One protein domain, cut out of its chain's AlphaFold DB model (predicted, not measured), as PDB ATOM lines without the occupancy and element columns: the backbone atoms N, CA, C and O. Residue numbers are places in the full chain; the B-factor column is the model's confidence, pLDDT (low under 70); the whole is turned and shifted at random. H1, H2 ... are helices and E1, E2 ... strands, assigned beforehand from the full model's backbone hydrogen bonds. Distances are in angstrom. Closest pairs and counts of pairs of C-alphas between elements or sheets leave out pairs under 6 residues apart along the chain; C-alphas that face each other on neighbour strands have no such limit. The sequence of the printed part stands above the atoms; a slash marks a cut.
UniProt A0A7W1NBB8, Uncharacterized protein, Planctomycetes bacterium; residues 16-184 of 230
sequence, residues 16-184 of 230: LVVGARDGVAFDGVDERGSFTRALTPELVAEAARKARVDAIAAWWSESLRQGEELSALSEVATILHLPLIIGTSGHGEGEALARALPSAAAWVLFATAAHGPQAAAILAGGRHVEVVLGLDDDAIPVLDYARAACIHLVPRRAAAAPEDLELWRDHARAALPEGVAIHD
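AT A GLANCE: This is residues 16 to 184 of the 230 residues of an uncharacterized protein of Planctomycetes bacterium (UniProt A0A7W1NBB8). One strongly twisted sheet of seven parallel strands, curled like part of a barrel, makes a wall along the domain, with H1, H3, H5 and H6 as a second layer over one face. H1 and H6 lie at opposite ends of the long axis. The 169 printed residues hold six named helices and seven named strands, in the order E1 H1 E2 H2 H3 E3 H4 E4 H5 E5 E6 H6 E7, and the sheet's order is E1 E2 E3 E4 E5 E6 E7. The class is mixed, helices and strands; the whole is compact, with a radius of gyration of the C-alphas of 16.6 A, and elongated, spanning 49 by 31 by 30 A.

HOW THE PARTS SIT: E1, residues 16 to 18, is an edge strand parallel to E2, residues 55 to 59, with N 57 and O 16 2.9 A apart. E3, residues 84 to 88, has N 87 2.8 A from O 58 of E2. E4, residues 106 to 111, has N 108 2.8 A from O 86. E5, residues 129 to 135, has N 132 2.8 A from O 109. E6, residues 150 to 155, has N 152 2.8 A from O 131. The other edge strand, E7, residues 181 to 183, has N 183 2.8 A from O 151. H1, residues 41 to 51, is on the sheet and touches H3, residues 68 to 79, at a steep tilt of 55 degrees, closest at the C-alphas of Pro 41 and Ala 72, 5.1 A. H3 lies over E2, at a height over the sheet of 9.2 A. H2, residues 62 to 65, only grazes the sheet and touches H4, residues 94 to 100, closest at the C-alphas of Leu 64 and Ala 96, 6.1 A. H4 is only just not on the sheet, with 4 pairs of C-alphas within 10 A. H5, residues 119 to 125, is over E4, on the same face as H3. H6, residues 162 to 175, is over E6 and touches no helix. Among the right-handed strand-helix-strand units, two parallel neighbour strands joined through a helix, is E6, H6, E7. Every O i to N i+4 pair is within hydrogen-bond range in H1, H3, H4, H5 and H6; H2 is too short for one.

IN THESE COORDINATES: E1 begins at C-alpha 16 (202.935, 270.439, 66.485). H1 is 15.3 A long, H3 16.6 A, E5 19.0 A and H6 20.3 A. E7 ends at C-alpha 183 (182.080, 281.968, 60.067).

THE WHOLE: The C-alphas farthest apart are those of Glu 42 and Glu 163, 49.8 A. The printed part has no cut. The links E1 to H1 and E5 to E6 are long. pLDDT is under 70 at residues 20 to 38, 60 to 67, 135 to 137 and 156 to 161.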
ATOM      1  N   LEU A  16     201.798 270.732  67.355       81.56
ATOM      2  CA  LEU A  16     202.935 270.439  66.485       81.56
ATOM      3  C   LEU A  16     202.394 270.107  65.095       81.56
ATOM      4  O   LEU A  16     201.860 269.027  64.875       81.56
ATOM      5  N   VAL A  17     202.532 271.062  64.180       79.56
ATOM      6  CA  VAL A  17     202.101 270.912  62.790       79.56
ATOM      7  C   VAL A  17     203.197 270.257  61.964       79.56
ATOM      8  O   VAL A  17     204.316 270.778  61.913       79.56
ATOM      9  N   VAL A  18     202.847 269.156  61.310       78.19
ATOM     10  CA  VAL A  18     203.665 268.453  60.322       78.19
ATOM     11  C   VAL A  18     202.906 268.464  58.996       78.19
ATOM     12  O   VAL A  18     201.774 267.992  58.932       78.19
ATOM     13  N   GLY A  19     203.508 269.058  57.967       72.50
ATOM     14  CA  GLY A  19     202.876 269.302  56.669       72.50
ATOM     15  C   GLY A  19     203.805 270.024  55.694       72.50
ATOM     16  O   GLY A  19     204.884 270.476  56.095       72.50
ATOM     17  N   ALA A  20     203.392 270.135  54.431       55.28
ATOM     18  CA  ALA A  20     204.121 270.878  53.405       55.28
ATOM     19  C   ALA A  20     204.116 272.399  53.673       55.28
ATOM     20  O   ALA A  20     203.159 272.960  54.208       55.28
ATOM     21  N   ARG A  21     205.220 273.070  53.304       45.59
ATOM     22  CA  ARG A  21     205.475 274.503  53.560       45.59
ATOM     23  C   ARG A  21     204.630 275.441  52.692       45.59
ATOM     24  O   ARG A  21     204.386 276.570  53.108       45.59
ATOM     25  N   ASP A  22     204.166 274.988  51.531       48.16
ATOM     26  CA  ASP A  22     203.394 275.801  50.579       48.16
ATOM     27  C   ASP A  22     201.903 275.852  50.934       48.16
ATOM     28  O   ASP A  22     201.024 275.823  50.071       48.16
ATOM     29  N   GLY A  23     201.635 275.941  52.241       41.06
ATOM     30  CA  GLY A  23     200.311 276.109  52.801       41.06
ATOM     31  C   GLY A  23     199.512 277.111  51.975       41.06
ATOM     32  O   GLY A  23     199.913 278.261  51.814       41.06
ATOM     33  N   VAL A  24     198.361 276.648  51.502       41.53
ATOM     34  CA  VAL A  24     197.293 277.336  50.749       41.53
ATOM     35  C   VAL A  24     197.187 277.013  49.236       41.53
ATOM     36  O   VAL A  24     196.180 277.372  48.632       41.53
ATOM     37  N   ALA A  25     198.067 276.216  48.616       42.81
ATOM     38  CA  ALA A  25     197.768 275.652  47.283       42.81
ATOM     39  C   ALA A  25     196.742 274.494  47.362       42.81
ATOM     40  O   ALA A  25     197.087 273.338  47.584       42.81
ATOM     41  N   PHE A  26     195.450 274.785  47.200       46.81
ATOM     42  CA  PHE A  26     194.358 273.795  47.130       46.81
ATOM     43  C   PHE A  26     194.395 272.923  45.851       46.81
ATOM     44  O   PHE A  26     193.373 272.403  45.398       46.81
ATOM     45  N   ASP A  27     195.570 272.801  45.250       43.38
ATOM     46  CA  ASP A  27     195.864 272.299  43.926       43.38
ATOM     47  C   ASP A  27     197.130 271.443  44.050       43.38
ATOM     48  O   ASP A  27     198.170 271.935  44.474       43.38
ATOM     49  N   GLY A  28     196.985 270.142  43.757       47.41
ATOM     50  CA  GLY A  28     197.920 269.059  44.090       47.41
ATOM     51  C   GLY A  28     199.389 269.375  43.825       47.41
ATOM     52  O   GLY A  28     199.877 269.231  42.701       47.41
ATOM     53  N   VAL A  29     200.086 269.770  44.886       48.12
ATOM     54  CA  VAL A  29     201.522 270.024  44.877       48.12
ATOM     55  C   VAL A  29     202.227 268.678  45.007       48.12
ATOM     56  O   VAL A  29     201.923 267.904  45.907       48.12
ATOM     57  N   ASP A  30     203.178 268.384  44.118       47.53
ATOM     58  CA  ASP A  30     203.988 267.167  44.214       47.53
ATOM     59  C   ASP A  30     204.838 267.213  45.498       47.53
ATOM     60  O   ASP A  30     205.889 267.851  45.549       47.53
ATOM     61  N   GLU A  31     204.363 266.551  46.556       48.34
ATOM     62  CA  GLU A  31     205.021 266.527  47.867       48.34
ATOM     63  C   GLU A  31     206.329 265.716  47.889       48.34
ATOM     64  O   GLU A  31     206.988 265.672  48.939       48.34
ATOM     65  N   ARG A  32     206.739 265.080  46.776       44.66
ATOM     66  CA  ARG A  32     207.987 264.301  46.697       44.66
ATOM     67  C   ARG A  32     209.186 265.161  47.107       44.66
ATOM     68  O   ARG A  32     209.703 265.960  46.334       44.66
ATOM     69  N   GLY A  33     209.669 264.944  48.332       44.97
ATOM     70  CA  GLY A  33     210.848 265.624  48.876       44.97
ATOM     71  C   GLY A  33     210.567 266.807  49.809       44.97
ATOM     72  O   GLY A  33     211.518 267.487  50.193       44.97
ATOM     73  N   SER A  34     209.316 267.031  50.237       46.69
ATOM     74  CA  SER A  34     208.978 268.075  51.229       46.69
ATOM     75  C   SER A  34     209.730 267.910  52.556       46.69
ATOM     76  O   SER A  34     210.026 268.891  53.241       46.69
ATOM     77  N   PHE A  35     210.112 266.675  52.894       50.19
ATOM     78  CA  PHE A  35     211.030 266.389  53.987       50.19
ATOM     79  C   PHE A  35     212.355 265.854  53.439       50.19
ATOM     80  O   PHE A  35     212.427 264.776  52.859       50.19
ATOM     81  N   THR A  36     213.445 266.577  53.696       51.25
ATOM     82  CA  THR A  36     214.814 266.125  53.379       51.25
ATOM     83  C   THR A  36     215.279 264.950  54.255       51.25
ATOM     84  O   THR A  36     216.374 264.425  54.062       51.25
ATOM     85  N   ARG A  37     214.486 264.565  55.263       58.47
ATOM     86  CA  ARG A  37     214.706 263.441  56.180       58.47
ATOM     87  C   ARG A  37     213.381 262.723  56.400       58.47
ATOM     88  O   ARG A  37     212.373 263.396  56.575       58.47
ATOM     89  N   ALA A  38     213.407 261.392  56.457       69.81
ATOM     90  CA  ALA A  38     212.230 260.609  56.819       69.81
ATOM     91  C   ALA A  38     211.666 261.072  58.173       69.81
ATOM     92  O   ALA A  38     212.419 261.320  59.122       69.81
ATOM     93  N   LEU A  39     210.345 261.204  58.244       74.31
ATOM     94  CA  LEU A  39     209.637 261.526  59.474       74.31
ATOM     95  C   LEU A  39     209.532 260.253  60.320       74.31
ATOM     96  O   LEU A  39     208.859 259.311  59.916       74.31
ATOM     97  N   THR A  40     210.184 260.211  61.484       83.38
ATOM     98  CA  THR A  40     210.095 259.060  62.399       83.38
ATOM     99  C   THR A  40     209.302 259.407  63.662       83.38
ATOM    100  O   THR A  40     209.313 260.575  64.086       83.38
ATOM    101  N   PRO A  41     208.645 258.423  64.306       88.25
ATOM    102  CA  PRO A  41     207.934 258.634  65.566       88.25
ATOM    103  C   PRO A  41     208.801 259.281  66.655       88.25
ATOM    104  O   PRO A  41     208.355 260.188  67.360       88.25
ATOM    105  N   GLU A  42     210.073 258.894  66.769       89.62
ATOM    106  CA  GLU A  42     210.988 259.413  67.793       89.62
ATOM    107  C   GLU A  42     211.261 260.906  67.602       89.62
ATOM    108  O   GLU A  42     211.273 261.667  68.574       89.62
ATOM    109  N   LEU A  43     211.448 261.337  66.350       85.62
ATOM    110  CA  LEU A  43     211.709 262.734  66.018       85.62
ATOM    111  C   LEU A  43     210.496 263.615  66.338       85.62
ATOM    112  O   LEU A  43     210.646 264.680  66.945       85.62
ATOM    113  N   VAL A  44     209.296 263.160  65.971       86.31
ATOM    114  CA  VAL A  44     208.051 263.883  66.260       86.31
ATOM    115  C   VAL A  44     207.793 263.918  67.767       86.31
ATOM    116  O   VAL A  44     207.484 264.984  68.305       86.31
ATOM    117  N   ALA A  45     207.981 262.799  68.472       90.94
ATOM    118  CA  ALA A  45     207.770 262.728  69.915       90.94
ATOM    119  C   ALA A  45     208.722 263.657  70.683       90.94
ATOM    120  O   ALA A  45     208.302 264.382  71.590       90.94
ATOM    121  N   GLU A  46     209.998 263.683  70.303       90.56
ATOM    122  CA  GLU A  46     210.992 264.566  70.910       90.56
ATOM    123  C   GLU A  46     210.680 266.048  70.651       90.56
ATOM    124  O   GLU A  46     210.740 266.873  71.570       90.56
ATOM    125  N   ALA A  47     210.289 266.393  69.421       86.31
ATOM    126  CA  ALA A  47     209.873 267.750  69.074       86.31
ATOM    127  C   ALA A  47     208.635 268.188  69.875       86.31
ATOM    128  O   ALA A  47     208.621 269.293  70.425       86.31
ATOM    129  N   ALA A  48     207.630 267.314  69.993       85.94
ATOM    130  CA  ALA A  48     206.408 267.574  70.748       85.94
ATOM    131  C   ALA A  48     206.702 267.839  72.234       85.94
ATOM    132  O   ALA A  48     206.248 268.848  72.787       85.94
ATOM    133  N   ARG A  49     207.538 267.001  72.866       87.56
ATOM    134  CA  ARG A  49     207.944 267.171  74.273       87.56
ATOM    135  C   ARG A  49     208.710 268.474  74.496       87.56
ATOM    136  O   ARG A  49     208.377 269.229  75.411       87.56
ATOM    137  N   LYS A  50     209.700 268.772  73.648       85.81
ATOM    138  CA  LYS A  50     210.499 270.009  73.743       85.81
ATOM    139  C   LYS A  50     209.652 271.262  73.564       85.81
ATOM    140  O   LYS A  50     209.839 272.240  74.287       85.81
ATOM    141  N   ALA A  51     208.717 271.234  72.620       79.56
ATOM    142  CA  ALA A  51     207.848 272.367  72.338       79.56
ATOM    143  C   ALA A  51     206.694 272.516  73.343       79.56
ATOM    144  O   ALA A  51     206.104 273.601  73.390       79.56
ATOM    145  N   ARG A  52     206.412 271.484  74.160       81.69
ATOM    146  CA  ARG A  52     205.276 271.412  75.096       81.69
ATOM    147  C   ARG A  52     203.967 271.730  74.376       81.69
ATOM    148  O   ARG A  52     203.347 272.762  74.628       81.69
ATOM    149  N   VAL A  53     203.658 270.901  73.384       80.19
ATOM    150  CA  VAL A  53     202.440 271.014  72.575       80.19
ATOM    151  C   VAL A  53     201.287 270.257  73.223       80.19
ATOM    152  O   VAL A  53     201.500 269.282  73.938       80.19
ATOM    153  N   ASP A  54     200.074 270.705  72.928       79.88
ATOM    154  CA  ASP A  54     198.812 270.142  73.410       79.88
ATOM    155  C   ASP A  54     198.180 269.186  72.389       79.88
ATOM    156  O   ASP A  54     197.196 268.517  72.694       79.88
ATOM    157  N   ALA A  55     198.710 269.151  71.162       84.81
ATOM    158  CA  ALA A  55     198.210 268.329  70.071       84.81
ATOM    159  C   ALA A  55     199.288 268.050  69.018       84.81
ATOM    160  O   ALA A  55     200.263 268.801  68.880       84.81
ATOM    161  N   ILE A  56     199.061 267.005  68.228       87.25
ATOM    162  CA  ILE A  56     199.774 266.741  66.978       87.25
ATOM    163  C   ILE A  56     198.819 267.046  65.831       87.25
ATOM    164  O   ILE A  56     197.638 266.710  65.899       87.25
ATOM    165  N   ALA A  57     199.316 267.677  64.773       85.69
ATOM    166  CA  ALA A  57     198.511 267.935  63.597       85.69
ATOM    167  C   ALA A  57     199.228 267.528  62.313       85.69
ATOM    168  O   ALA A  57     200.331 268.000  62.036       85.69
ATOM    169  N   ALA A  58     198.560 266.689  61.526       83.56
ATOM    170  CA  ALA A  58     198.896 266.424  60.137       83.56
ATOM    171  C   ALA A  58     198.178 267.473  59.285       83.56
ATOM    172  O   ALA A  58     196.953 267.448  59.177       83.56
ATOM    173  N   TRP A  59     198.901 268.434  58.723       78.31
ATOM    174  CA  TRP A  59     198.306 269.500  57.920       78.31
ATOM    175  C   TRP A  59     198.681 269.273  56.465       78.31
ATOM    176  O   TRP A  59     199.861 269.138  56.168       78.31
ATOM    177  N   TRP A  60     197.681 269.243  55.582       67.06
ATOM    178  CA  TRP A  60     197.866 269.172  54.129       67.06
ATOM    179  C   TRP A  60     198.353 267.821  53.627       67.06
ATOM    180  O   TRP A  60     199.079 267.748  52.656       67.06
ATOM    181  N   SER A  61     197.971 266.733  54.282       59.41
ATOM    182  CA  SER A  61     198.614 265.447  54.027       59.41
ATOM    183  C   SER A  61     198.122 264.801  52.721       59.41
ATOM    184  O   SER A  61     197.257 263.923  52.733       59.41
ATOM    185  N   GLU A  62     198.725 265.181  51.588       51.88
ATOM    186  CA  GLU A  62     198.813 264.321  50.397       51.88
ATOM    187  C   GLU A  62     199.559 263.018  50.742       51.88
ATOM    188  O   GLU A  62     199.407 262.018  50.052       51.88
ATOM    189  N   SER A  63     200.243 262.982  51.891       47.81
ATOM    190  CA  SER A  63     200.695 261.802  52.645       47.81
ATOM    191  C   SER A  63     199.580 260.814  53.037       47.81
ATOM    192  O   SER A  63     199.886 259.660  53.329       47.81
ATOM    193  N   LEU A  64     198.287 261.157  52.921       49.03
ATOM    194  CA  LEU A  64     197.245 260.130  52.821       49.03
ATOM    195  C   LEU A  64     197.477 259.215  51.607       49.03
ATOM    196  O   LEU A  64     197.037 258.081  51.652       49.03
ATOM    197  N   ARG A  65     198.162 259.642  50.534       51.75
ATOM    198  CA  ARG A  65     198.516 258.788  49.379       51.75
ATOM    199  C   ARG A  65     199.540 257.701  49.708       51.75
ATOM    200  O   ARG A  65     199.581 256.730  48.962       51.75
ATOM    201  N   GLN A  66     200.381 257.883  50.733       55.31
ATOM    202  CA  GLN A  66     201.452 256.930  51.080       55.31
ATOM    203  C   GLN A  66     201.292 256.296  52.471       55.31
ATOM    204  O   GLN A  66     201.877 255.250  52.727       55.31
ATOM    205  N   GLY A  67     200.485 256.879  53.364       62.75
ATOM    206  CA  GLY A  67     200.029 256.268  54.619       62.75
ATOM    207  C   GLY A  67     201.065 256.180  55.752       62.75
ATOM    208  O   GLY A  67     200.672 256.155  56.925       62.75
ATOM    209  N   GLU A  68     202.364 256.164  55.447       72.06
ATOM    210  CA  GLU A  68     203.449 255.980  56.421       72.06
ATOM    211  C   GLU A  68     203.593 257.171  57.384       72.06
ATOM    212  O   GLU A  68     203.639 256.980  58.603       72.06
ATOM    213  N   GLU A  69     203.568 258.411  56.888       76.19
ATOM    214  CA  GLU A  69     203.716 259.603  57.734       76.19
ATOM    215  C   GLU A  69     202.524 259.782  58.677       76.19
ATOM    216  O   GLU A  69     202.696 260.103  59.855       76.19
ATOM    217  N   LEU A  70     201.305 259.527  58.190       79.81
ATOM    218  CA  LEU A  70     200.106 259.593  59.024       79.81
ATOM    219  C   LEU A  70     200.119 258.514  60.115       79.81
ATOM    220  O   LEU A  70     199.663 258.761  61.236       79.81
ATOM    221  N   SER A  71     200.677 257.340  59.809       81.88
ATOM    222  CA  SER A  71     200.855 256.265  60.786       81.88
ATOM    223  C   SER A  71     201.833 256.682  61.888       81.88
ATOM    224  O   SER A  71     201.493 256.563  63.066       81.88
ATOM    225  N   ALA A  72     202.974 257.282  61.531       83.38
ATOM    226  CA  ALA A  72     203.943 257.792  62.505       83.38
ATOM    227  C   ALA A  72     203.349 258.884  63.415       83.38
ATOM    228  O   ALA A  72     203.552 258.874  64.630       83.38
ATOM    229  N   LEU A  73     202.567 259.816  62.855       87.00
ATOM    230  CA  LEU A  73     201.891 260.851  63.646       87.00
ATOM    231  C   LEU A  73     200.828 260.263  64.585       87.00
ATOM    232  O   LEU A  73     200.724 260.694  65.735       87.00
ATOM    233  N   SER A  74     200.072 259.267  64.118       87.88
ATOM    234  CA  SER A  74     199.057 258.567  64.919       87.88
ATOM    235  C   SER A  74     199.677 257.777  66.073       87.88
ATOM    236  O   SER A  74     199.158 257.794  67.193       87.88
ATOM    237  N   GLU A  75     200.811 257.123  65.825       89.75
ATOM    238  CA  GLU A  75     201.579 256.416  66.847       89.75
ATOM    239  C   GLU A  75     202.046 257.379  67.944       89.75
ATOM    240  O   GLU A  75     201.800 257.147  69.129       89.75
ATOM    241  N   VAL A  76     202.633 258.516  67.565       90.19
ATOM    242  CA  VAL A  76     203.116 259.514  68.530       90.19
ATOM    243  C   VAL A  76     201.980 260.152  69.319       90.19
ATOM    244  O   VAL A  76     202.104 260.312  70.535       90.19
ATOM    245  N   ALA A  77     200.872 260.489  68.656       90.25
ATOM    246  CA  ALA A  77     199.663 260.975  69.314       90.25
ATOM    247  C   ALA A  77     199.186 259.975  70.385       90.25
ATOM    248  O   ALA A  77     198.920 260.360  71.523       90.25
ATOM    249  N   THR A  78     199.198 258.680  70.065       90.75
ATOM    250  CA  THR A  78     198.831 257.609  71.002       90.75
ATOM    251  C   THR A  78     199.810 257.503  72.175       90.75
ATOM    252  O   THR A  78     199.379 257.536  73.327       90.75
ATOM    253  N   ILE A  79     201.119 257.424  71.904       92.00
ATOM    254  CA  ILE A  79     202.175 257.275  72.926       92.00
ATOM    255  C   ILE A  79     202.192 258.457  73.897       92.00
ATOM    256  O   ILE A  79     202.409 258.282  75.095       92.00
ATOM    257  N   LEU A  80     202.006 259.673  73.384       90.19
ATOM    258  CA  LEU A  80     202.032 260.889  74.196       90.19
ATOM    259  C   LEU A  80     200.660 261.258  74.774       90.19
ATOM    260  O   LEU A  80     200.563 262.275  75.458       90.19
ATOM    261  N   HIS A  81     199.617 260.464  74.507       90.00
ATOM    262  CA  HIS A  81     198.224 260.784  74.838       90.00
ATOM    263  C   HIS A  81     197.807 262.181  74.357       90.00
ATOM    264  O   HIS A  81     197.050 262.896  75.018       90.00
ATOM    265  N   LEU A  82     198.327 262.573  73.195       88.06
ATOM    266  CA  LEU A  82     197.996 263.824  72.544       88.06
ATOM    267  C   LEU A  82     196.917 263.580  71.487       88.06
ATOM    268  O   LEU A  82     196.966 262.594  70.758       88.06
ATOM    269  N   PRO A  83     195.954 264.490  71.354       89.00
ATOM    270  CA  PRO A  83     194.995 264.448  70.266       89.00
ATOM    271  C   PRO A  83     195.676 264.671  68.913       89.00
ATOM    272  O   PRO A  83     196.561 265.521  68.774       89.00
ATOM    273  N   LEU A  84     195.210 263.918  67.918       88.56
ATOM    274  CA  LEU A  84     195.593 264.072  66.521       88.56
ATOM    275  C   LEU A  84     194.550 264.909  65.776       88.56
ATOM    276  O   LEU A  84     193.357 264.607  65.830       88.56
ATOM    277  N   ILE A  85     195.009 265.919  65.048       87.44
ATOM    278  CA  ILE A  85     194.191 266.708  64.125       87.44
ATOM    279  C   ILE A  85     194.668 266.441  62.699       87.44
ATOM    280  O   ILE A  85     195.873 266.413  62.450       87.44
ATOM    281  N   ILE A  86     193.741 266.282  61.758       86.88
ATOM    282  CA  ILE A  86     194.066 266.078  60.346       86.88
ATOM    283  C   ILE A  86     193.418 267.170  59.494       86.88
ATOM    284  O   ILE A  86     192.199 267.311  59.478       86.88
ATOM    285  N   GLY A  87     194.233 267.937  58.774       85.38
ATOM    286  CA  GLY A  87     193.797 268.865  57.734       85.38
ATOM    287  C   GLY A  87     194.031 268.271  56.348       85.38
ATOM    288  O   GLY A  87     195.167 267.927  56.019       85.38
ATOM    289  N   THR A  88     192.988 268.156  55.527       83.50
ATOM    290  CA  THR A  88     193.066 267.547  54.188       83.50
ATOM    291  C   THR A  88     191.973 268.073  53.259       83.50
ATOM    292  O   THR A  88     190.917 268.502  53.711       83.50
ATOM    293  N   SER A  89     192.208 268.019  51.950       81.81
ATOM    294  CA  SER A  89     191.188 268.228  50.913       81.81
ATOM    295  C   SER A  89     190.422 266.945  50.559       81.81
ATOM    296  O   SER A  89     189.552 266.966  49.694       81.81
ATOM    297  N   GLY A  90     190.730 265.817  51.213       82.88
ATOM    298  CA  GLY A  90     190.111 264.511  50.961       82.88
ATOM    299  C   GLY A  90     190.812 263.676  49.885       82.88
ATOM    300  O   GLY A  90     190.281 262.645  49.467       82.88
ATOM    301  N   HIS A  91     191.983 264.111  49.409       78.06
ATOM    302  CA  HIS A  91     192.833 263.330  48.505       78.06
ATOM    303  C   HIS A  91     193.703 262.346  49.290       78.06
ATOM    304  O   HIS A  91     194.226 262.695  50.344       78.06
ATOM    305  N   GLY A  92     193.875 261.130  48.762       70.88
ATOM    306  CA  GLY A  92     194.750 260.111  49.341       70.88
ATOM    307  C   GLY A  92     194.202 258.684  49.299       70.88
ATOM    308  O   GLY A  92     193.155 258.420  48.709       70.88
ATOM    309  N   GLU A  93     194.937 257.762  49.919       74.69
ATOM    310  CA  GLU A  93     194.610 256.347  50.066       74.69
ATOM    311  C   GLU A  93     193.447 256.163  51.050       74.69
ATOM    312  O   GLU A  93     193.497 256.580  52.212       74.69
ATOM    313  N   GLY A  94     192.384 255.503  50.586       76.69
ATOM    314  CA  GLY A  94     191.182 255.276  51.390       76.69
ATOM    315  C   GLY A  94     191.438 254.449  52.654       76.69
ATOM    316  O   GLY A  94     190.786 254.675  53.670       76.69
ATOM    317  N   GLU A  95     192.410 253.531  52.639       81.62
ATOM    318  CA  GLU A  95     192.721 252.700  53.806       81.62
ATOM    319  C   GLU A  95     193.382 253.488  54.942       81.62
ATOM    320  O   GLU A  95     193.001 253.333  56.105       81.62
ATOM    321  N   ALA A  96     194.349 254.355  54.622       78.88
ATOM    322  CA  ALA A  96     194.980 255.233  55.605       78.88
ATOM    323  C   ALA A  96     193.939 256.142  56.275       78.88
ATOM    324  O   ALA A  96     193.930 256.299  57.500       78.88
ATOM    325  N   LEU A  97     193.004 256.660  55.479       78.88
ATOM    326  CA  LEU A  97     191.888 257.461  55.962       78.88
ATOM    327  C   LEU A  97     190.938 256.664  56.863       78.88
ATOM    328  O   LEU A  97     190.611 257.122  57.956       78.88
ATOM    329  N   ALA A  98     190.535 255.461  56.451       83.12
ATOM    330  CA  ALA A  98     189.652 254.604  57.239       83.12
ATOM    331  C   ALA A  98     190.242 254.271  58.621       83.12
ATOM    332  O   ALA A  98     189.508 254.227  59.609       83.12
ATOM    333  N   ARG A  99     191.570 254.097  58.712       84.06
ATOM    334  CA  ARG A  99     192.278 253.902  59.991       84.06
ATOM    335  C   ARG A  99     192.302 255.166  60.854       84.06
ATOM    336  O   ARG A  99     192.189 255.068  62.074       84.06
ATOM    337  N   ALA A 100     192.449 256.336  60.238       83.81
ATOM    338  CA  ALA A 100     192.561 257.610  60.942       83.81
ATOM    339  C   ALA A 100     191.210 258.194  61.394       83.81
ATOM    340  O   ALA A 100     191.145 258.859  62.425       83.81
ATOM    341  N   LEU A 101     190.122 257.943  60.655       86.69
ATOM    342  CA  LEU A 101     188.779 258.456  60.967       86.69
ATOM    343  C   LEU A 101     188.341 258.231  62.420       86.69
ATOM    344  O   LEU A 101     187.945 259.207  63.066       86.69
ATOM    345  N   PRO A 102     188.424 257.008  62.973       82.31
ATOM    346  CA  PRO A 102     187.979 256.768  64.337       82.31
ATOM    347  C   PRO A 102     188.930 257.330  65.400       82.31
ATOM    348  O   PRO A 102     188.491 257.478  66.542       82.31
ATOM    349  N   SER A 103     190.198 257.602  65.083       83.56
ATOM    350  CA  SER A 103     191.236 257.972  66.060       83.56
ATOM    351  C   SER A 103     191.558 259.467  66.089       83.56
ATOM    352  O   SER A 103     191.976 259.976  67.131       83.56
ATOM    353  N   ALA A 104     191.333 260.187  64.989       89.06
ATOM    354  CA  ALA A 104     191.529 261.627  64.936       89.06
ATOM    355  C   ALA A 104     190.510 262.360  65.825       89.06
ATOM    356  O   ALA A 104     189.302 262.103  65.792       89.06
ATOM    357  N   ALA A 105     191.014 263.302  66.618       88.81
ATOM    358  CA  ALA A 105     190.210 264.124  67.513       88.81
ATOM    359  C   ALA A 105     189.443 265.220  66.759       88.81
ATOM    360  O   ALA A 105     188.373 265.626  67.206       88.81
ATOM    361  N   ALA A 106     189.990 265.698  65.640       89.00
ATOM    362  CA  ALA A 106     189.349 266.673  64.766       89.00
ATOM    363  C   ALA A 106     189.865 266.576  63.327       89.00
ATOM    364  O   ALA A 106     191.027 266.242  63.079       89.00
ATOM    365  N   TRP A 107     188.991 266.944  62.400       88.94
ATOM    366  CA  TRP A 107     189.274 267.074  60.981       88.94
ATOM    367  C   TRP A 107     189.062 268.516  60.533       88.94
ATOM    368  O   TRP A 107     188.084 269.151  60.927       88.94
ATOM    369  N   VAL A 108     189.958 269.005  59.679       87.44
ATOM    370  CA  VAL A 108     189.753 270.218  58.885       87.44
ATOM    371  C   VAL A 108     189.663 269.809  57.428       87.44
ATOM    372  O   VAL A 108     190.661 269.411  56.825       87.44
ATOM    373  N   LEU A 109     188.459 269.876  56.874       88.56
ATOM    374  CA  LEU A 109     188.211 269.547  55.481       88.56
ATOM    375  C   LEU A 109     188.325 270.814  54.629       88.56
ATOM    376  O   LEU A 109     187.484 271.707  54.730       88.56
ATOM    377  N   PHE A 110     189.345 270.887  53.775       84.44
ATOM    378  CA  PHE A 110     189.466 271.937  52.763       84.44
ATOM    379  C   PHE A 110     188.566 271.586  51.581       84.44
ATOM    380  O   PHE A 110     188.941 270.804  50.705       84.44
ATOM    381  N   ALA A 111     187.357 272.133  51.581       84.12
ATOM    382  CA  ALA A 111     186.387 271.892  50.532       84.12
ATOM    383  C   ALA A 111     186.591 272.918  49.408       84.12
ATOM    384  O   ALA A 111     186.369 274.116  49.575       84.12
ATOM    385  N   THR A 112     187.034 272.422  48.255       76.94
ATOM    386  CA  THR A 112     187.129 273.167  46.994       76.94
ATOM    387  C   THR A 112     186.425 272.392  45.890       76.94
ATOM    388  O   THR A 112     186.083 271.214  46.066       76.94
ATOM    389  N   ALA A 113     186.226 273.019  44.729       72.81
ATOM    390  CA  ALA A 113     185.687 272.332  43.556       72.81
ATOM    391  C   ALA A 113     186.473 271.053  43.193       72.81
ATOM    392  O   ALA A 113     185.894 270.099  42.683       72.81
ATOM    393  N   ALA A 114     187.765 270.994  43.539       74.75
ATOM    394  CA  ALA A 114     188.645 269.847  43.337       74.75
ATOM    395  C   ALA A 114     188.869 268.997  44.608       74.75
ATOM    396  O   ALA A 114     189.936 268.393  44.757       74.75
ATOM    397  N   HIS A 115     187.912 268.949  45.541       78.50
ATOM    398  CA  HIS A 115     188.013 268.081  46.721       78.50
ATOM    399  C   HIS A 115     188.231 266.610  46.330       78.50
ATOM    400  O   HIS A 115     187.783 266.134  45.286       78.50
ATOM    401  N   GLY A 116     188.956 265.882  47.172       82.12
ATOM    402  CA  GLY A 116     189.304 264.497  46.900       82.12
ATOM    403  C   GLY A 116     188.181 263.509  47.220       82.12
ATOM    404  O   GLY A 116     187.226 263.839  47.931       82.12
ATOM    405  N   PRO A 117     188.308 262.261  46.736       85.94
ATOM    406  CA  PRO A 117     187.249 261.251  46.795       85.94
ATOM    407  C   PRO A 117     186.821 260.877  48.221       85.94
ATOM    408  O   PRO A 117     185.747 260.313  48.408       85.94
ATOM    409  N   GLN A 118     187.637 261.188  49.233       87.88
ATOM    410  CA  GLN A 118     187.352 260.853  50.627       87.88
ATOM    411  C   GLN A 118     186.622 261.964  51.397       87.88
ATOM    412  O   GLN A 118     186.244 261.746  52.548       87.88
ATOM    413  N   ALA A 119     186.393 263.141  50.804       89.69
ATOM    414  CA  ALA A 119     185.790 264.286  51.496       89.69
ATOM    415  C   ALA A 119     184.430 263.949  52.137       89.69
ATOM    416  O   ALA A 119     184.201 264.241  53.312       89.69
ATOM    417  N   ALA A 120     183.558 263.261  51.393       92.31
ATOM    418  CA  ALA A 120     182.254 262.830  51.892       92.31
ATOM    419  C   ALA A 120     182.377 261.831  53.056       92.31
ATOM    420  O   ALA A 120     181.640 261.932  54.035       92.31
ATOM    421  N   ALA A 121     183.336 260.900  52.990       91.31
ATOM    422  CA  ALA A 121     183.582 259.932  54.056       91.31
ATOM    423  C   ALA A 121     184.112 260.604  55.335       91.31
ATOM    424  O   ALA A 121     183.694 260.233  56.430       91.31
ATOM    425  N   ILE A 122     184.970 261.623  55.210       92.00
ATOM    426  CA  ILE A 122     185.447 262.420  56.352       92.00
ATOM    427  C   ILE A 122     184.288 263.133  57.026       92.00
ATOM    428  O   ILE A 122     184.098 262.990  58.231       92.00
ATOM    429  N   LEU A 123     183.496 263.861  56.244       93.00
ATOM    430  CA  LEU A 123     182.351 264.605  56.757       93.00
ATOM    431  C   LEU A 123     181.318 263.672  57.407       93.00
ATOM    432  O   LEU A 123     180.657 264.037  58.376       93.00
ATOM    433  N   ALA A 124     181.224 262.434  56.914       92.94
ATOM    434  CA  ALA A 124     180.321 261.430  57.441       92.94
ATOM    435  C   ALA A 124     180.854 260.632  58.650       92.94
ATOM    436  O   ALA A 124     180.061 260.089  59.423       92.94
ATOM    437  N   GLY A 125     182.166 260.483  58.797       89.75
ATOM    438  CA  GLY A 125     182.774 259.576  59.777       89.75
ATOM    439  C   GLY A 125     183.608 260.264  60.854       89.75
ATOM    440  O   GLY A 125     183.906 259.650  61.878       89.75
ATOM    441  N   GLY A 126     184.001 261.519  60.637       90.06
ATOM    442  CA  GLY A 126     184.817 262.277  61.574       90.06
ATOM    443  C   GLY A 126     184.046 262.627  62.846       90.06
ATOM    444  O   GLY A 126     182.891 263.040  62.792       90.06
ATOM    445  N   ARG A 127     184.706 262.498  64.004       86.88
ATOM    446  CA  ARG A 127     184.120 262.858  65.310       86.88
ATOM    447  C   ARG A 127     183.798 264.350  65.421       86.88
ATOM    448  O   ARG A 127     182.796 264.724  66.018       86.88
ATOM    449  N   HIS A 128     184.672 265.182  64.862       88.38
ATOM    450  CA  HIS A 128     184.533 266.633  64.770       88.38
ATOM    451  C   HIS A 128     185.121 267.067  63.436       88.38
ATOM    452  O   HIS A 128     186.291 266.780  63.170       88.38
ATOM    453  N   VAL A 129     184.325 267.721  62.595       90.44
ATOM    454  CA  VAL A 129     184.750 268.152  61.259       90.44
ATOM    455  C   VAL A 129     184.467 269.638  61.109       90.44
ATOM    456  O   VAL A 129     183.312 270.052  61.074       90.44
ATOM    457  N   GLU A 130     185.521 270.440  61.019       89.19
ATOM    458  CA  GLU A 130     185.426 271.829  60.572       89.19
ATOM    459  C   GLU A 130     185.669 271.862  59.063       89.19
ATOM    460  O   GLU A 130     186.606 271.237  58.561       89.19
ATOM    461  N   VAL A 131     184.824 272.573  58.325       89.00
ATOM    462  CA  VAL A 131     184.981 272.726  56.875       89.00
ATOM    463  C   VAL A 131     185.542 274.108  56.590       89.00
ATOM    464  O   VAL A 131     185.036 275.102  57.097       89.00
ATOM    465  N   VAL A 132     186.567 274.186  55.751       85.94
ATOM    466  CA  VAL A 132     187.079 275.445  55.207       85.94
ATOM    467  C   VAL A 132     186.679 275.503  53.740       85.94
ATOM    468  O   VAL A 132     187.201 274.738  52.929       85.94
ATOM    469  N   LEU A 133     185.749 276.400  53.417       85.06
ATOM    470  CA  LEU A 133     185.352 276.714  52.048       85.06
ATOM    471  C   LEU A 133     186.141 277.926  51.567       85.06
ATOM    472  O   LEU A 133     186.084 279.009  52.158       85.06
ATOM    473  N   GLY A 134     186.893 277.723  50.492       77.19
ATOM    474  CA  GLY A 134     187.591 278.802  49.814       77.19
ATOM    475  C   GLY A 134     186.616 279.710  49.064       77.19
ATOM    476  O   GLY A 134     185.764 279.206  48.347       77.19
ATOM    477  N   LEU A 135     186.763 281.031  49.205       69.00
ATOM    478  CA  LEU A 135     186.111 282.004  48.321       69.00
ATOM    479  C   LEU A 135     186.929 282.062  47.027       69.00
ATOM    480  O   LEU A 135     188.037 282.616  47.022       69.00
ATOM    481  N   ASP A 136     186.410 281.447  45.974       69.00
ATOM    482  CA  ASP A 136     186.877 281.527  44.591       69.00
ATOM    483  C   ASP A 136     185.678 281.665  43.638       69.00
ATOM    484  O   ASP A 136     184.527 281.626  44.063       69.00
ATOM    485  N   ASP A 137     185.938 281.852  42.344       65.19
ATOM    486  CA  ASP A 137     184.887 281.901  41.319       65.19
ATOM    487  C   ASP A 137     184.248 280.516  41.054       65.19
ATOM    488  O   ASP A 137     183.419 280.381  40.150       65.19
ATOM    489  N   ASP A 138     184.629 279.476  41.809       71.44
ATOM    490  CA  ASP A 138     184.126 278.122  41.618       71.44
ATOM    491  C   ASP A 138     182.822 277.877  42.400       71.44
ATOM    492  O   ASP A 138     182.471 278.544  43.376       71.44
ATOM    493  N   ALA A 139     182.067 276.872  41.951       79.00
ATOM    494  CA  ALA A 139     180.849 276.450  42.627       79.00
ATOM    495  C   ALA A 139     181.156 275.771  43.971       79.00
ATOM    496  O   ALA A 139     182.116 275.007  44.105       79.00
ATOM    497  N   ILE A 140     180.266 275.974  44.946       85.69
ATOM    498  CA  ILE A 140     180.333 275.287  46.238       85.69
ATOM    499  C   ILE A 140     180.223 273.774  46.003       85.69
ATOM    500  O   ILE A 140     179.264 273.324  45.367       85.69
ATOM    501  N   PRO A 141     181.165 272.967  46.520       87.00
ATOM    502  CA  PRO A 141     181.128 271.524  46.337       87.00
ATOM    503  C   PRO A 141     179.859 270.900  46.908       87.00
ATOM    504  O   PRO A 141     179.386 271.312  47.965       87.00
ATOM    505  N   VAL A 142     179.337 269.861  46.258       90.00
ATOM    506  CA  VAL A 142     178.166 269.132  46.760       90.00
ATOM    507  C   VAL A 142     178.608 268.138  47.837       90.00
ATOM    508  O   VAL A 142     179.048 267.032  47.532       90.00
ATOM    509  N   LEU A 143     178.494 268.540  49.102       92.19
ATOM    510  CA  LEU A 143     178.776 267.726  50.288       92.19
ATOM    511  C   LEU A 143     177.636 267.871  51.307       92.19
ATOM    512  O   LEU A 143     176.908 268.863  51.304       92.19
ATOM    513  N   ASP A 144     177.494 266.895  52.205       93.31
ATOM    514  CA  ASP A 144     176.509 266.942  53.295       93.31
ATOM    515  C   ASP A 144     176.987 267.839  54.450       93.31
ATOM    516  O   ASP A 144     177.383 267.382  55.526       93.31
ATOM    517  N   TYR A 145     176.992 269.150  54.204       93.56
ATOM    518  CA  TYR A 145     177.491 270.155  55.144       93.56
ATOM    519  C   TYR A 145     176.748 270.186  56.481       93.56
ATOM    520  O   TYR A 145     177.307 270.691  57.450       93.56
ATOM    521  N   ALA A 146     175.542 269.614  56.575       92.62
ATOM    522  CA  ALA A 146     174.792 269.523  57.829       92.62
ATOM    523  C   ALA A 146     175.531 268.708  58.906       92.62
ATOM    524  O   ALA A 146     175.223 268.817  60.092       92.62
ATOM    525  N   ARG A 147     176.520 267.902  58.502       92.06
ATOM    526  CA  ARG A 147     177.375 267.122  59.406       92.06
ATOM    527  C   ARG A 147     178.631 267.862  59.860       92.06
ATOM    528  O   ARG A 147     179.351 267.353  60.718       92.06
ATOM    529  N   ALA A 148     178.914 269.035  59.294       92.06
ATOM    530  CA  ALA A 148     180.019 269.866  59.741       92.06
ATOM    531  C   ALA A 148     179.707 270.454  61.122       92.06
ATOM    532  O   ALA A 148     178.594 270.909  61.384       92.06
ATOM    533  N   ALA A 149     180.713 270.504  61.993       87.44
ATOM    534  CA  ALA A 149     180.618 271.231  63.255       87.44
ATOM    535  C   ALA A 149     180.512 272.744  63.008       87.44
ATOM    536  O   ALA A 149     179.771 273.445  63.692       87.44
ATOM    537  N   CYS A 150     181.254 273.242  62.018       86.44
ATOM    538  CA  CYS A 150     181.161 274.606  61.513       86.44
ATOM    539  C   CYS A 150     181.780 274.705  60.115       86.44
ATOM    540  O   CYS A 150     182.518 273.814  59.674       86.44
ATOM    541  N   ILE A 151     181.476 275.804  59.434       87.44
ATOM    542  CA  ILE A 151     181.981 276.134  58.106       87.44
ATOM    543  C   ILE A 151     182.667 277.494  58.171       87.44
ATOM    544  O   ILE A 151     182.080 278.482  58.608       87.44
ATOM    545  N   HIS A 152     183.903 277.549  57.698       84.56
ATOM    546  CA  HIS A 152     184.711 278.756  57.601       84.56
ATOM    547  C   HIS A 152     184.776 279.195  56.145       84.56
ATOM    548  O   HIS A 152     185.304 278.468  55.304       84.56
ATOM    549  N   LEU A 153     184.263 280.384  55.850       83.06
ATOM    550  CA  LEU A 153     184.341 280.994  54.529       83.06
ATOM    551  C   LEU A 153     185.609 281.859  54.462       83.06
ATOM    552  O   LEU A 153     185.694 282.909  55.108       83.06
ATOM    553  N   VAL A 154     186.615 281.409  53.709       77.31
ATOM    554  CA  VAL A 154     187.964 282.006  53.713       77.31
ATOM    555  C   VAL A 154     188.380 282.437  52.306       77.31
ATOM    556  O   VAL A 154     188.422 281.595  51.411       77.31
ATOM    557  N   PRO A 155     188.736 283.714  52.069       70.75
ATOM    558  CA  PRO A 155     189.208 284.145  50.755       70.75
ATOM    559  C   PRO A 155     190.475 283.407  50.329       70.75
ATOM    560  O   PRO A 155     191.473 283.445  51.050       70.75
ATOM    561  N   ARG A 156     190.462 282.772  49.145       66.44
ATOM    562  CA  ARG A 156     191.659 282.113  48.580       66.44
ATOM    563  C   ARG A 156     192.631 283.109  47.957       66.44
ATOM    564  O   ARG A 156     193.840 282.889  47.956       66.44
ATOM    565  N   ARG A 157     192.103 284.204  47.415       60.78
ATOM    566  CA  ARG A 157     192.859 285.333  46.865       60.78
ATOM    567  C   ARG A 157     192.265 286.621  47.417       60.78
ATOM    568  O   ARG A 157     191.103 286.645  47.822       60.78
ATOM    569  N   ALA A 158     193.052 287.694  47.438       57.34
ATOM    570  CA  ALA A 158     192.466 289.016  47.606       57.34
ATOM    571  C   ALA A 158     191.476 289.220  46.451       57.34
ATOM    572  O   ALA A 158     191.878 289.112  45.291       57.34
ATOM    573  N   ALA A 159     190.199 289.439  46.765       58.78
ATOM    574  CA  ALA A 159     189.222 289.778  45.742       58.78
ATOM    575  C   ALA A 159     189.694 291.044  45.014       58.78
ATOM    576  O   ALA A 159     190.226 291.961  45.648       58.78
ATOM    577  N   ALA A 160     189.527 291.077  43.691       57.59
ATOM    578  CA  ALA A 160     189.875 292.253  42.899       57.59
ATOM    579  C   ALA A 160     189.051 293.474  43.340       57.59
ATOM    580  O   ALA A 160     189.572 294.591  43.349       57.59
ATOM    581  N   ALA A 161     187.810 293.235  43.776       69.94
ATOM    582  CA  ALA A 161     186.929 294.215  44.380       69.94
ATOM    583  C   ALA A 161     186.270 293.653  45.663       69.94
ATOM    584  O   ALA A 161     185.886 292.480  45.693       69.94
ATOM    585  N   PRO A 162     186.149 294.440  46.749       72.19
ATOM    586  CA  PRO A 162     185.490 294.005  47.983       72.19
ATOM    587  C   PRO A 162     184.044 293.522  47.792       72.19
ATOM    588  O   PRO A 162     183.639 292.577  48.458       72.19
ATOM    589  N   GLU A 163     183.282 294.126  46.884       80.31
ATOM    590  CA  GLU A 163     181.883 293.783  46.595       80.31
ATOM    591  C   GLU A 163     181.690 292.356  46.055       80.31
ATOM    592  O   GLU A 163     180.711 291.696  46.408       80.31
ATOM    593  N   ASP A 164     182.639 291.832  45.275       76.88
ATOM    594  CA  ASP A 164     182.579 290.460  44.749       76.88
ATOM    595  C   ASP A 164     182.683 289.437  45.886       76.88
ATOM    596  O   ASP A 164     181.997 288.413  45.918       76.88
ATOM    597  N   LEU A 165     183.515 289.763  46.875       76.50
ATOM    598  CA  LEU A 165     183.698 288.965  48.077       76.50
ATOM    599  C   LEU A 165     182.424 288.922  48.927       76.50
ATOM    600  O   LEU A 165     182.094 287.895  49.522       76.50
ATOM    601  N   GLU A 166     181.723 290.050  49.002       80.00
ATOM    602  CA  GLU A 166     180.455 290.172  49.712       80.00
ATOM    603  C   GLU A 166     179.352 289.366  49.033       80.00
ATOM    604  O   GLU A 166     178.678 288.577  49.700       80.00
ATOM    605  N   LEU A 167     179.232 289.498  47.712       84.06
ATOM    606  CA  LEU A 167     178.256 288.760  46.918       84.06
ATOM    607  C   LEU A 167     178.463 287.248  47.039       84.06
ATOM    608  O   LEU A 167     177.501 286.510  47.257       84.06
ATOM    609  N   TRP A 168     179.713 286.784  46.952       84.44
ATOM    610  CA  TRP A 168     180.015 285.365  47.129       84.44
ATOM    611  C   TRP A 168     179.554 284.871  48.500       84.44
ATOM    612  O   TRP A 168     178.913 283.826  48.592       84.44
ATOM    613  N   ARG A 169     179.844 285.610  49.581       84.19
ATOM    614  CA  ARG A 169     179.461 285.201  50.949       84.19
ATOM    615  C   ARG A 169     177.963 285.078  51.109       84.19
ATOM    616  O   ARG A 169     177.508 284.114  51.721       84.19
ATOM    617  N   ASP A 170     177.217 286.026  50.562       87.38
ATOM    618  CA  ASP A 170     175.763 286.009  50.644       87.38
ATOM    619  C   ASP A 170     175.195 284.826  49.839       87.38
ATOM    620  O   ASP A 170     174.339 284.096  50.346       87.38
ATOM    621  N   HIS A 171     175.754 284.536  48.655       87.31
ATOM    622  CA  HIS A 171     175.421 283.328  47.890       87.31
ATOM    623  C   HIS A 171     175.756 282.038  48.644       87.31
ATOM    624  O   HIS A 171     174.931 281.126  48.695       87.31
ATOM    625  N   ALA A 172     176.931 281.950  49.262       87.00
ATOM    626  CA  ALA A 172     177.324 280.757  49.994       87.00
ATOM    627  C   ALA A 172     176.487 280.534  51.244       87.00
ATOM    628  O   ALA A 172     176.049 279.415  51.492       87.00
ATOM    629  N   ARG A 173     176.191 281.591  52.000       88.38
ATOM    630  CA  ARG A 173     175.288 281.508  53.155       88.38
ATOM    631  C   ARG A 173     173.895 281.039  52.752       88.38
ATOM    632  O   ARG A 173     173.319 280.237  53.474       88.38
ATOM    633  N   ALA A 174     173.385 281.492  51.607       89.19
ATOM    634  CA  ALA A 174     172.095 281.047  51.085       89.19
ATOM    635  C   ALA A 174     172.114 279.595  50.569       89.19
ATOM    636  O   ALA A 174     171.083 278.927  50.589       89.19
ATOM    637  N   ALA A 175     173.264 279.105  50.098       88.69
ATOM    638  CA  ALA A 175     173.415 277.751  49.563       88.69
ATOM    639  C   ALA A 175     173.727 276.686  50.632       88.69
ATOM    640  O   ALA A 175     173.595 275.491  50.364       88.69
ATOM    641  N   LEU A 176     174.174 277.096  51.822       91.19
ATOM    642  CA  LEU A 176     174.560 276.199  52.911       91.19
ATOM    643  C   LEU A 176     173.388 275.920  53.875       91.19
ATOM    644  O   LEU A 176     172.487 276.747  54.000       91.19
ATOM    645  N   PRO A 177     173.382 274.769  54.579       90.56
ATOM    646  CA  PRO A 177     172.261 274.384  55.437       90.56
ATOM    647  C   PRO A 177     171.978 275.368  56.581       90.56
ATOM    648  O   PRO A 177     172.878 275.748  57.335       90.56
ATOM    649  N   GLU A 178     170.697 275.694  56.774       82.50
ATOM    650  CA  GLU A 178     170.209 276.439  57.937       82.50
ATOM    651  C   GLU A 178     170.418 275.597  59.209       82.50
ATOM    652  O   GLU A 178     169.790 274.558  59.396       82.50
ATOM    653  N   GLY A 179     171.337 276.017  60.081       81.44
ATOM    654  CA  GLY A 179     171.630 275.334  61.350       81.44
ATOM    655  C   GLY A 179     173.101 274.983  61.563       81.44
ATOM    656  O   GLY A 179     173.491 274.686  62.690       81.44
ATOM    657  N   VAL A 180     173.931 275.079  60.523       85.31
ATOM    658  CA  VAL A 180     175.389 274.973  60.666       85.31
ATOM    659  C   VAL A 180     175.963 276.353  60.970       85.31
ATOM    660  O   VAL A 180     175.578 277.351  60.360       85.31
ATOM    661  N   ALA A 181     176.895 276.430  61.920       84.44
ATOM    662  CA  ALA A 181     177.600 277.674  62.202       84.44
ATOM    663  C   ALA A 181     178.487 278.059  61.004       84.44
ATOM    664  O   ALA A 181     179.351 277.281  60.596       84.44
ATOM    665  N   ILE A 182     178.270 279.254  60.443       84.94
ATOM    666  CA  ILE A 182     179.033 279.786  59.305       84.94
ATOM    667  C   ILE A 182     179.816 281.022  59.746       84.94
ATOM    668  O   ILE A 182     179.232 282.057  60.100       84.94
ATOM    669  N   HIS A 183     181.139 280.929  59.662       79.06
ATOM    670  CA  HIS A 183     182.080 281.968  60.067       79.06
ATOM    671  C   HIS A 183     182.745 282.621  58.858       79.06
ATOM    672  O   HIS A 183     183.163 281.954  57.917       79.06
ATOM    673  N   ASP A 184     182.862 283.943  58.917       78.31
ATOM    674  CA  ASP A 184     183.578 284.780  57.956       78.31
ATOM    675  C   ASP A 184     184.092 286.044  58.676       78.31
ATOM    676  O   ASP A 184     184.097 286.133  59.908       78.31
TER     677      ASP A 184